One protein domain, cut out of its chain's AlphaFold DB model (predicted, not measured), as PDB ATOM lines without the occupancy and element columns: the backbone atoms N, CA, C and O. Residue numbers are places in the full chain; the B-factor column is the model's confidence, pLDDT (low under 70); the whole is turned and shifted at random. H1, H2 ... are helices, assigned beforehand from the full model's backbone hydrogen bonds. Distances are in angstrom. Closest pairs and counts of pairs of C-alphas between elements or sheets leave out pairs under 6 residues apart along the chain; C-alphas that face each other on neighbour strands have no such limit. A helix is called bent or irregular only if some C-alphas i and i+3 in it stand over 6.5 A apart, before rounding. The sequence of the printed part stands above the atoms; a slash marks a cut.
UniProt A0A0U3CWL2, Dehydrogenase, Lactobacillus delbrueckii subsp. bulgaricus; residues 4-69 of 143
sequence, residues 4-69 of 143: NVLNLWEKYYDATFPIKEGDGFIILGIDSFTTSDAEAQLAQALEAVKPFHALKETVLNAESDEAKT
ATOM      1  N   ASN A   4     -52.838 -33.608 -29.000       64.38
ATOM      2  CA  ASN A   4     -52.040 -33.850 -27.807       64.38
ATOM      3  C   ASN A   4     -50.895 -32.835 -27.664       64.38
ATOM      4  O   ASN A   4     -50.584 -32.464 -26.539       64.38
ATOM      5  N   VAL A   5     -50.328 -32.316 -28.764       64.44
ATOM      6  CA  VAL A   5     -49.284 -31.275 -28.696       64.44
ATOM      7  C   VAL A   5     -49.842 -29.974 -28.129       64.44
ATOM      8  O   VAL A   5     -49.215 -29.376 -27.263       64.44
ATOM      9  N   LEU A   6     -51.024 -29.547 -28.585       66.00
ATOM     10  CA  LEU A   6     -51.629 -28.296 -28.120       66.00
ATOM     11  C   LEU A   6     -52.055 -28.386 -26.655       66.00
ATOM     12  O   LEU A   6     -51.777 -27.468 -25.900       66.00
ATOM     13  N   ASN A   7     -52.643 -29.507 -26.227       69.56
ATOM     14  CA  ASN A   7     -53.005 -29.706 -24.818       69.56
ATOM     15  C   ASN A   7     -51.772 -29.698 -23.904       69.56
ATOM     16  O   ASN A   7     -51.803 -29.164 -22.796       69.56
ATOM     17  N   LEU A   8     -50.681 -30.310 -24.367       67.00
ATOM     18  CA  LEU A   8     -49.402 -30.284 -23.672       67.00
ATOM     19  C   LEU A   8     -48.843 -28.854 -23.626       67.00
ATOM     20  O   LEU A   8     -48.454 -28.404 -22.556       67.00
ATOM     21  N   TRP A   9     -48.874 -28.104 -24.727       67.75
ATOM     22  CA  TRP A   9     -48.474 -26.695 -24.728       67.75
ATOM     23  C   TRP A   9     -49.327 -25.858 -23.761       67.75
ATOM     24  O   TRP A   9     -48.772 -25.237 -22.863       67.75
ATOM     25  N   GLU A  10     -50.661 -25.924 -23.843       73.56
ATOM     26  CA  GLU A  10     -51.588 -25.186 -22.964       73.56
ATOM     27  C   GLU A  10     -51.353 -25.484 -21.477       73.56
ATOM     28  O   GLU A  10     -51.499 -24.604 -20.633       73.56
ATOM     29  N   LYS A  11     -50.960 -26.715 -21.135       73.88
ATOM     30  CA  LYS A  11     -50.683 -27.093 -19.746       73.88
ATOM     31  C   LYS A  11     -49.379 -26.488 -19.205       73.88
ATOM     32  O   LYS A  11     -49.286 -26.278 -17.998       73.88
ATOM     33  N   TYR A  12     -48.376 -26.252 -20.050       69.62
ATOM     34  CA  TYR A  12     -47.025 -25.901 -19.593       69.62
ATOM     35  C   TYR A  12     -46.476 -24.587 -20.161       69.62
ATOM     36  O   TYR A  12     -45.349 -24.240 -19.823       69.62
ATOM     37  N   TYR A  13     -47.223 -23.840 -20.982       70.75
ATOM     38  CA  TYR A  13     -46.694 -22.638 -21.645       70.75
ATOM     39  C   TYR A  13     -46.218 -21.549 -20.661       70.75
ATOM     40  O   TYR A  13     -45.258 -20.849 -20.964       70.75
ATOM     41  N   ASP A  14     -46.824 -21.457 -19.471       70.12
ATOM     42  CA  ASP A  14     -46.432 -20.524 -18.398       70.12
ATOM     43  C   ASP A  14     -45.379 -21.100 -17.425       70.12
ATOM     44  O   ASP A  14     -44.963 -20.440 -16.468       70.12
ATOM     45  N   ALA A  15     -44.939 -22.349 -17.617       68.88
ATOM     46  CA  ALA A  15     -43.992 -22.990 -16.712       68.88
ATOM     47  C   ALA A  15     -42.549 -22.516 -16.965       68.88
ATOM     48  O   ALA A  15     -42.068 -22.475 -18.095       68.88
ATOM     49  N   THR A  16     -41.805 -22.215 -15.897       63.62
ATOM     50  CA  THR A  16     -40.378 -21.864 -15.997       63.62
ATOM     51  C   THR A  16     -39.518 -23.129 -16.078       63.62
ATOM     52  O   THR A  16     -39.553 -23.961 -15.170       63.62
ATOM     53  N   PHE A  17     -38.731 -23.279 -17.149       58.06
ATOM     54  CA  PHE A  17     -37.851 -24.437 -17.358       58.06
ATOM     55  C   PHE A  17     -36.432 -24.210 -16.778       58.06
ATOM     56  O   PHE A  17     -35.901 -23.105 -16.913       58.06
ATOM     57  N   PRO A  18     -35.772 -25.227 -16.180       57.84
ATOM     58  CA  PRO A  18     -36.292 -26.565 -15.898       57.84
ATOM     59  C   PRO A  18     -37.340 -26.536 -14.782       57.84
ATOM     60  O   PRO A  18     -37.167 -25.844 -13.777       57.84
ATOM     61  N   ILE A  19     -38.415 -27.311 -14.952       62.28
ATOM     62  CA  ILE A  19     -39.436 -27.494 -13.916       62.28
ATOM     63  C   ILE A  19     -38.765 -28.246 -12.765       62.28
ATOM     64  O   ILE A  19     -38.466 -29.431 -12.878       62.28
ATOM     65  N   LYS A  20     -38.445 -27.522 -11.687       57.62
ATOM     66  CA  LYS A  20     -37.632 -28.040 -10.573       57.62
ATOM     67  C   LYS A  20     -38.342 -29.133  -9.775       57.62
ATOM     68  O   LYS A  20     -37.670 -29.993  -9.219       57.62
ATOM     69  N   GLU A  21     -39.673 -29.103  -9.748       61.50
ATOM     70  CA  GLU A  21     -40.521 -30.132  -9.152       61.50
ATOM     71  C   GLU A  21     -41.707 -30.412 -10.089       61.50
ATOM     72  O   GLU A  21     -42.613 -29.587 -10.210       61.50
ATOM     73  N   GLY A  22     -41.681 -31.544 -10.800       59.91
ATOM     74  CA  GLY A  22     -42.790 -32.001 -11.645       59.91
ATOM     75  C   GLY A  22     -42.367 -32.801 -12.880       59.91
ATOM     76  O   GLY A  22     -41.204 -32.805 -13.274       59.91
ATOM     77  N   ASP A  23     -43.346 -33.454 -13.509       63.53
ATOM     78  CA  ASP A  23     -43.178 -34.138 -14.793       63.53
ATOM     79  C   ASP A  23     -43.222 -33.116 -15.942       63.53
ATOM     80  O   ASP A  23     -44.242 -32.448 -16.146       63.53
ATOM     81  N   GLY A  24     -42.128 -32.991 -16.696       62.09
ATOM     82  CA  GLY A  24     -42.059 -32.222 -17.945       62.09
ATOM     83  C   GLY A  24     -42.221 -33.111 -19.182       62.09
ATOM     84  O   GLY A  24     -42.222 -34.335 -19.091       62.09
ATOM     85  N   PHE A  25     -42.322 -32.504 -20.362       63.97
ATOM     86  CA  PHE A  25     -42.223 -33.223 -21.633       63.97
ATOM     87  C   PHE A  25     -41.271 -32.494 -22.580       63.97
ATOM     88  O   PHE A  25     -41.073 -31.284 -22.478       63.97
ATOM     89  N   ILE A  26     -40.710 -33.235 -23.531       68.06
ATOM     90  CA  ILE A  26     -39.954 -32.691 -24.657       68.06
ATOM     91  C   ILE A  26     -40.796 -32.941 -25.907       68.06
ATOM     92  O   ILE A  26     -41.145 -34.084 -26.194       68.06
ATOM     93  N   ILE A  27     -41.142 -31.881 -26.641       71.69
ATOM     94  CA  ILE A  27     -41.710 -32.024 -27.986       71.69
ATOM     95  C   ILE A  27     -40.537 -32.060 -28.956       71.69
ATOM     96  O   ILE A  27     -39.771 -31.101 -29.039       71.69
ATOM     97  N   LEU A  28     -40.416 -33.159 -29.694       71.88
ATOM     98  CA  LEU A  28     -39.378 -33.346 -30.696       71.88
ATOM     99  C   LEU A  28     -40.050 -33.555 -32.053       71.88
ATOM    100  O   LEU A  28     -40.866 -34.461 -32.217       71.88
ATOM    101  N   GLY A  29     -39.751 -32.672 -33.003       77.56
ATOM    102  CA  GLY A  29     -40.141 -32.858 -34.395       77.56
ATOM    103  C   GLY A  29     -39.188 -33.848 -35.053       77.56
ATOM    104  O   GLY A  29     -37.978 -33.654 -34.981       77.56
ATOM    105  N   ILE A  30     -39.731 -34.894 -35.669       79.19
ATOM    106  CA  ILE A  30     -38.970 -35.864 -36.460       79.19
ATOM    107  C   ILE A  30     -39.329 -35.615 -37.920       79.19
ATOM    108  O   ILE A  30     -40.498 -35.735 -38.290       79.19
ATOM    109  N   ASP A  31     -38.337 -35.232 -38.721       76.12
ATOM    110  CA  ASP A  31     -38.480 -35.097 -40.169       76.12
ATOM    111  C   ASP A  31     -37.883 -36.338 -40.836       76.12
ATOM    112  O   ASP A  31     -36.725 -36.698 -40.609       76.12
ATOM    113  N   SER A  32     -38.700 -37.050 -41.607       79.81
ATOM    114  CA  SER A  32     -38.352 -38.358 -42.155       79.81
ATOM    115  C   SER A  32     -39.022 -38.581 -43.503       79.81
ATOM    116  O   SER A  32     -40.229 -38.376 -43.638       79.81
ATOM    117  N   PHE A  33     -38.269 -39.097 -44.474       79.31
ATOM    118  CA  PHE A  33     -38.818 -39.506 -45.771       79.31
ATOM    119  C   PHE A  33     -39.415 -40.918 -45.742       79.31
ATOM    120  O   PHE A  33     -40.192 -41.275 -46.628       79.31
ATOM    121  N   THR A  34     -39.059 -41.723 -44.738       85.56
ATOM    122  CA  THR A  34     -39.554 -43.091 -44.556       85.56
ATOM    123  C   THR A  34     -39.914 -43.368 -43.098       85.56
ATOM    124  O   THR A  34     -39.362 -42.760 -42.181       85.56
ATOM    125  N   THR A  35     -40.804 -44.336 -42.870       83.75
ATOM    126  CA  THR A  35     -41.165 -44.780 -41.514       83.75
ATOM    127  C   THR A  35     -39.955 -45.302 -40.742       83.75
ATOM    128  O   THR A  35     -39.805 -44.994 -39.565       83.75
ATOM    129  N   SER A  36     -39.053 -46.033 -41.404       87.44
ATOM    130  CA  SER A  36     -37.838 -46.550 -40.767       87.44
ATOM    131  C   SER A  36     -36.898 -45.438 -40.302       87.44
ATOM    132  O   SER A  36     -36.283 -45.569 -39.245       87.44
ATOM    133  N   ASP A  37     -36.809 -44.329 -41.045       87.38
ATOM    134  CA  ASP A  37     -36.011 -43.174 -40.619       87.38
ATOM    135  C   ASP A  37     -36.628 -42.519 -39.380       87.38
ATOM    136  O   ASP A  37     -35.907 -42.157 -38.449       87.38
ATOM    137  N   ALA A  38     -37.960 -42.409 -39.341       84.75
ATOM    138  CA  ALA A  38     -38.675 -41.869 -38.188       84.75
ATOM    139  C   ALA A  38     -38.448 -42.721 -36.930       84.75
ATOM    140  O   ALA A  38     -38.158 -42.189 -35.860       84.75
ATOM    141  N   GLU A  39     -38.548 -44.045 -37.066       86.88
ATOM    142  CA  GLU A  39     -38.325 -45.002 -35.979       86.88
ATOM    143  C   GLU A  39     -36.884 -44.946 -35.460       86.88
ATOM    144  O   GLU A  39     -36.663 -44.938 -34.247       86.88
ATOM    145  N   ALA A  40     -35.898 -44.845 -36.357       88.31
ATOM    146  CA  ALA A  40     -34.494 -44.729 -35.979       88.31
ATOM    147  C   ALA A  40     -34.202 -43.417 -35.230       88.31
ATOM    148  O   ALA A  40     -33.538 -43.434 -34.189       88.31
ATOM    149  N   GLN A  41     -34.731 -42.288 -35.715       89.06
ATOM    150  CA  GLN A  41     -34.598 -40.992 -35.041       89.06
ATOM    151  C   GLN A  41     -35.289 -40.990 -33.672       89.06
ATOM    152  O   GLN A  41     -34.721 -40.494 -32.697       89.06
ATOM    153  N   LEU A  42     -36.480 -41.589 -33.566       87.38
ATOM    154  CA  LEU A  42     -37.180 -41.743 -32.292       87.38
ATOM    155  C   LEU A  42     -36.355 -42.579 -31.310       87.38
ATOM    156  O   LEU A  42     -36.172 -42.167 -30.168       87.38
ATOM    157  N   ALA A  43     -35.810 -43.716 -31.749       87.94
ATOM    158  CA  ALA A  43     -34.966 -44.561 -30.908       87.94
ATOM    159  C   ALA A  43     -33.732 -43.802 -30.391       87.94
ATOM    160  O   ALA A  43     -33.397 -43.894 -29.210       87.94
ATOM    161  N   GLN A  44     -33.093 -42.998 -31.247       88.25
ATOM    162  CA  GLN A  44     -31.963 -42.157 -30.855       88.25
ATOM    163  C   GLN A  44     -32.365 -41.085 -29.830       88.25
ATOM    164  O   GLN A  44     -31.653 -40.881 -28.844       88.25
ATOM    165  N   ALA A  45     -33.502 -40.416 -30.034       87.00
ATOM    166  CA  ALA A  45     -34.019 -39.427 -29.093       87.00
ATOM    167  C   ALA A  45     -34.326 -40.063 -27.728       87.00
ATOM    168  O   ALA A  45     -33.936 -39.511 -26.700       87.00
ATOM    169  N   LEU A  46     -34.954 -41.246 -27.720       86.19
ATOM    170  CA  LEU A  46     -35.248 -42.000 -26.501       86.19
ATOM    171  C   LEU A  46     -33.977 -42.393 -25.749       86.19
ATOM    172  O   LEU A  46     -33.931 -42.251 -24.529       86.19
ATOM    173  N   GLU A  47     -32.927 -42.817 -26.455       88.38
ATOM    174  CA  GLU A  47     -31.626 -43.099 -25.840       88.38
ATOM    175  C   GLU A  47     -31.039 -41.861 -25.153       88.38
ATOM    176  O   GLU A  47     -30.599 -41.936 -24.005       88.38
ATOM    177  N   ALA A  48     -31.078 -40.706 -25.826       85.25
ATOM    178  CA  ALA A  48     -30.518 -39.458 -25.314       85.25
ATOM    179  C   ALA A  48     -31.231 -38.956 -24.047       85.25
ATOM    180  O   ALA A  48     -30.604 -38.315 -23.202       85.25
ATOM    181  N   VAL A  49     -32.527 -39.259 -23.892       83.06
ATOM    182  CA  VAL A  49     -33.317 -38.828 -22.728       83.06
ATOM    183  C   VAL A  49     -33.303 -39.818 -21.559       83.06
ATOM    184  O   VAL A  49     -33.753 -39.459 -20.469       83.06
ATOM    185  N   LYS A  50     -32.751 -41.034 -21.719       83.00
ATOM    186  CA  LYS A  50     -32.673 -42.037 -20.634       83.00
ATOM    187  C   LYS A  50     -32.064 -41.507 -19.327       83.00
ATOM    188  O   LYS A  50     -32.649 -41.781 -18.278       83.00
ATOM    189  N   PRO A  51     -30.958 -40.730 -19.332       84.69
ATOM    190  CA  PRO A  51     -30.379 -40.192 -18.097       84.69
ATOM    191  C   PRO A  51     -31.303 -39.225 -17.346       84.69
ATOM    192  O   PRO A  51     -31.083 -38.961 -16.168       84.69
ATOM    193  N   PHE A  52     -32.335 -38.704 -18.015       78.50
ATOM    194  CA  PHE A  52     -33.305 -37.758 -17.465       78.50
ATOM    195  C   PHE A  52     -34.621 -38.430 -17.044       78.50
ATOM    196  O   PHE A  52     -35.587 -37.737 -16.739       78.50
ATOM    197  N   HIS A  53     -34.667 -39.768 -17.021       78.06
ATOM    198  CA  HIS A  53     -35.819 -40.562 -16.579       78.06
ATOM    199  C   HIS A  53     -37.114 -40.278 -17.362       78.06
ATOM    200  O   HIS A  53     -38.202 -40.303 -16.794       78.06
ATOM    201  N   ALA A  54     -37.036 -40.026 -18.671       74.62
ATOM    202  CA  ALA A  54     -38.238 -39.967 -19.500       74.62
ATOM    203  C   ALA A  54     -38.883 -41.368 -19.578       74.62
ATOM    204  O   ALA A  54     -38.324 -42.279 -20.182       74.62
ATOM    205  N   LEU A  55     -40.041 -41.550 -18.929       67.31
ATOM    206  CA  LEU A  55     -40.669 -42.870 -18.727       67.31
ATOM    207  C   LEU A  55     -41.683 -43.270 -19.807       67.31
ATOM    208  O   LEU A  55     -42.161 -44.404 -19.797       67.31
ATOM    209  N   LYS A  56     -42.078 -42.342 -20.686       73.62
ATOM    210  CA  LYS A  56     -43.154 -42.571 -21.651       73.62
ATOM    211  C   LYS A  56     -42.982 -41.719 -22.901       73.62
ATOM    212  O   LYS A  56     -42.913 -40.495 -22.810       73.62
ATOM    213  N   GLU A  57     -43.010 -42.359 -24.059       76.00
ATOM    214  CA  GLU A  57     -43.140 -41.709 -25.355       76.00
ATOM    215  C   GLU A  57     -44.604 -41.584 -25.791       76.00
ATOM    216  O   GLU A  57     -45.499 -42.325 -25.376       76.00
ATOM    217  N   THR A  58     -44.882 -40.599 -26.636       75.44
ATOM    218  CA  THR A  58     -46.169 -40.463 -27.319       75.44
ATOM    219  C   THR A  58     -45.892 -39.967 -28.727       75.44
ATOM    220  O   THR A  58     -45.458 -38.832 -28.913       75.44
ATOM    221  N   VAL A  59     -46.116 -40.829 -29.719       74.62
ATOM    222  CA  VAL A  59     -45.928 -40.491 -31.135       74.62
ATOM    223  C   VAL A  59     -47.222 -39.896 -31.669       74.62
ATOM    224  O   VAL A  59     -48.287 -40.498 -31.549       74.62
ATOM    225  N   LEU A  60     -47.133 -38.701 -32.248       68.81
ATOM    226  CA  LEU A  60     -48.277 -37.984 -32.804       68.81
ATOM    227  C   LEU A  60     -48.087 -37.852 -34.306       68.81
ATOM    228  O   LEU A  60     -47.253 -37.074 -34.765       68.81
ATOM    229  N   ASN A  61     -48.859 -38.625 -35.064       68.62
ATOM    230  CA  ASN A  61     -48.821 -38.571 -36.517       68.62
ATOM    231  C   ASN A  61     -49.729 -37.442 -37.017       68.62
ATOM    232  O   ASN A  61     -50.894 -37.366 -36.636       68.62
ATOM    233  N   ALA A  62     -49.203 -36.575 -37.885       64.94
ATOM    234  CA  ALA A  62     -49.984 -35.516 -38.522       64.94
ATOM    235  C   ALA A  62     -51.122 -36.064 -39.402       64.94
ATOM    236  O   ALA A  62     -52.098 -35.364 -39.642       64.94
ATOM    237  N   GLU A  63     -51.015 -37.319 -39.839       67.31
ATOM    238  CA  GLU A  63     -52.022 -38.005 -40.641       67.31
ATOM    239  C   GLU A  63     -53.061 -38.773 -39.811       67.31
ATOM    240  O   GLU A  63     -53.899 -39.462 -40.399       67.31
ATOM    241  N   SER A  64     -53.016 -38.710 -38.475       68.00
ATOM    242  CA  SER A  64     -53.979 -39.433 -37.640       68.00
ATOM    243  C   SER A  64     -55.376 -38.810 -37.706       68.00
ATOM    244  O   SER A  64     -55.531 -37.618 -37.986       68.00
ATOM    245  N   ASP A  65     -56.410 -39.606 -37.429       67.62
ATOM    246  CA  ASP A  65     -57.790 -39.111 -37.402       67.62
ATOM    247  C   ASP A  65     -57.971 -38.012 -36.340       67.62
ATOM    248  O   ASP A  65     -58.717 -37.059 -36.559       67.62
ATOM    249  N   GLU A  66     -57.213 -38.057 -35.235       64.50
ATOM    250  CA  GLU A  66     -57.216 -36.986 -34.228       64.50
ATOM    251  C   GLU A  66     -56.601 -35.665 -34.725       64.50
ATOM    252  O   GLU A  66     -56.828 -34.617 -34.114       64.50
ATOM    253  N   ALA A  67     -55.803 -35.697 -35.797       61.19
ATOM    254  CA  ALA A  67     -55.190 -34.521 -36.411       61.19
ATOM    255  C   ALA A  67     -56.031 -33.929 -37.558       61.19
ATOM    256  O   ALA A  67     -55.812 -32.778 -37.937       61.19
ATOM    257  N   LYS A  68     -56.983 -34.689 -38.117       61.75
ATOM    258  CA  LYS A  68     -57.605 -34.379 -39.416       61.75
ATOM    259  C   LYS A  68     -58.861 -33.511 -39.378       61.75
ATOM    260  O   LYS A  68     -59.244 -32.997 -40.427       61.75
ATOM    261  N   THR A  69     -59.507 -33.303 -38.235       60.94
ATOM    262  CA  THR A  69     -60.848 -32.692 -38.230       60.94
ATOM    263  C   THR A  69     -61.161 -31.917 -36.952       60.94
ATOM    264  O   THR A  69     -61.931 -32.378 -36.116       60.94
TER     265      THR A  69
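This is residues 4 to 69 of the 143 residues of the protein "Dehydrogenase" of Lactobacillus delbrueckii subsp. bulgaricus (UniProt A0A0U3CWL2). This is a flat, open frame of three helices that do not pack on one another: the long helix H2 makes one side, the shorter H1 lies at the opposite side, and the very short H3 comes near the end of the printed part. Between H1 and H2 a long unnamed stretch passes through the middle, and after residue 34 the chain folds back along it as H2; residues 16 to 22 of that stretch stick out as a free loop. The printed part has 66 residues, with three named helices in the order H1, H2, H3 and no named strand; the class is all helix, though only 31 of the 66 residues are in named elements. The whole is loose, with a radius of gyration of the C-alphas of 13.6 A, and spans 37 by 33 by 16 A.

H1 is residues 4 to 12, 12.5 A from first to last C-alpha, and begins at C-alpha 4 at (-52.040, -33.850, -27.807). H2, residues 35 to 52, is the longest helix, 26.3 A from C-alpha 35 at (-41.165, -44.780, -41.514) to C-alpha 52 at (-33.305, -37.758, -17.465). H2 is irregular: C-alphas 48 and 51 are 7.3 A apart. H3 is residues 65 to 68, and its last C-alpha is at (-57.605, -34.379, -39.416).

H1 and H2 are apart, with no C-alpha of the one within 8 A of the other. By the same test H2 and H3 are apart, and H1 and H3 are apart. The N-to-C direction of H1 is (0.22, 0.59, 0.77) and that of H2 is (0.29, 0.22, 0.93), both with z as the largest component; that of H3 is (0.15, 0.79, -0.59). In H1 every O i to N i+4 pair is within hydrogen-bond range. In H2 12 of 14 such pairs are, and H3 is too short for one.

The two C-alphas farthest apart are those of Glu 21 and Phe 33, at 37.8 A, while the first and last printed C-alphas, of Asn 4 and Thr 69, are 13.7 A apart. The printed part has no cut. The link from H1 to H2, 22 residues, and the link from H2 to H3, 12 residues, are long links. Residues 16 to 22 stand free. The mean pLDDT of the printed part is 73.4; 30 residues are under 70, namely residues 4 to 9, 12, 15 to 26, 55 and 60 to 69.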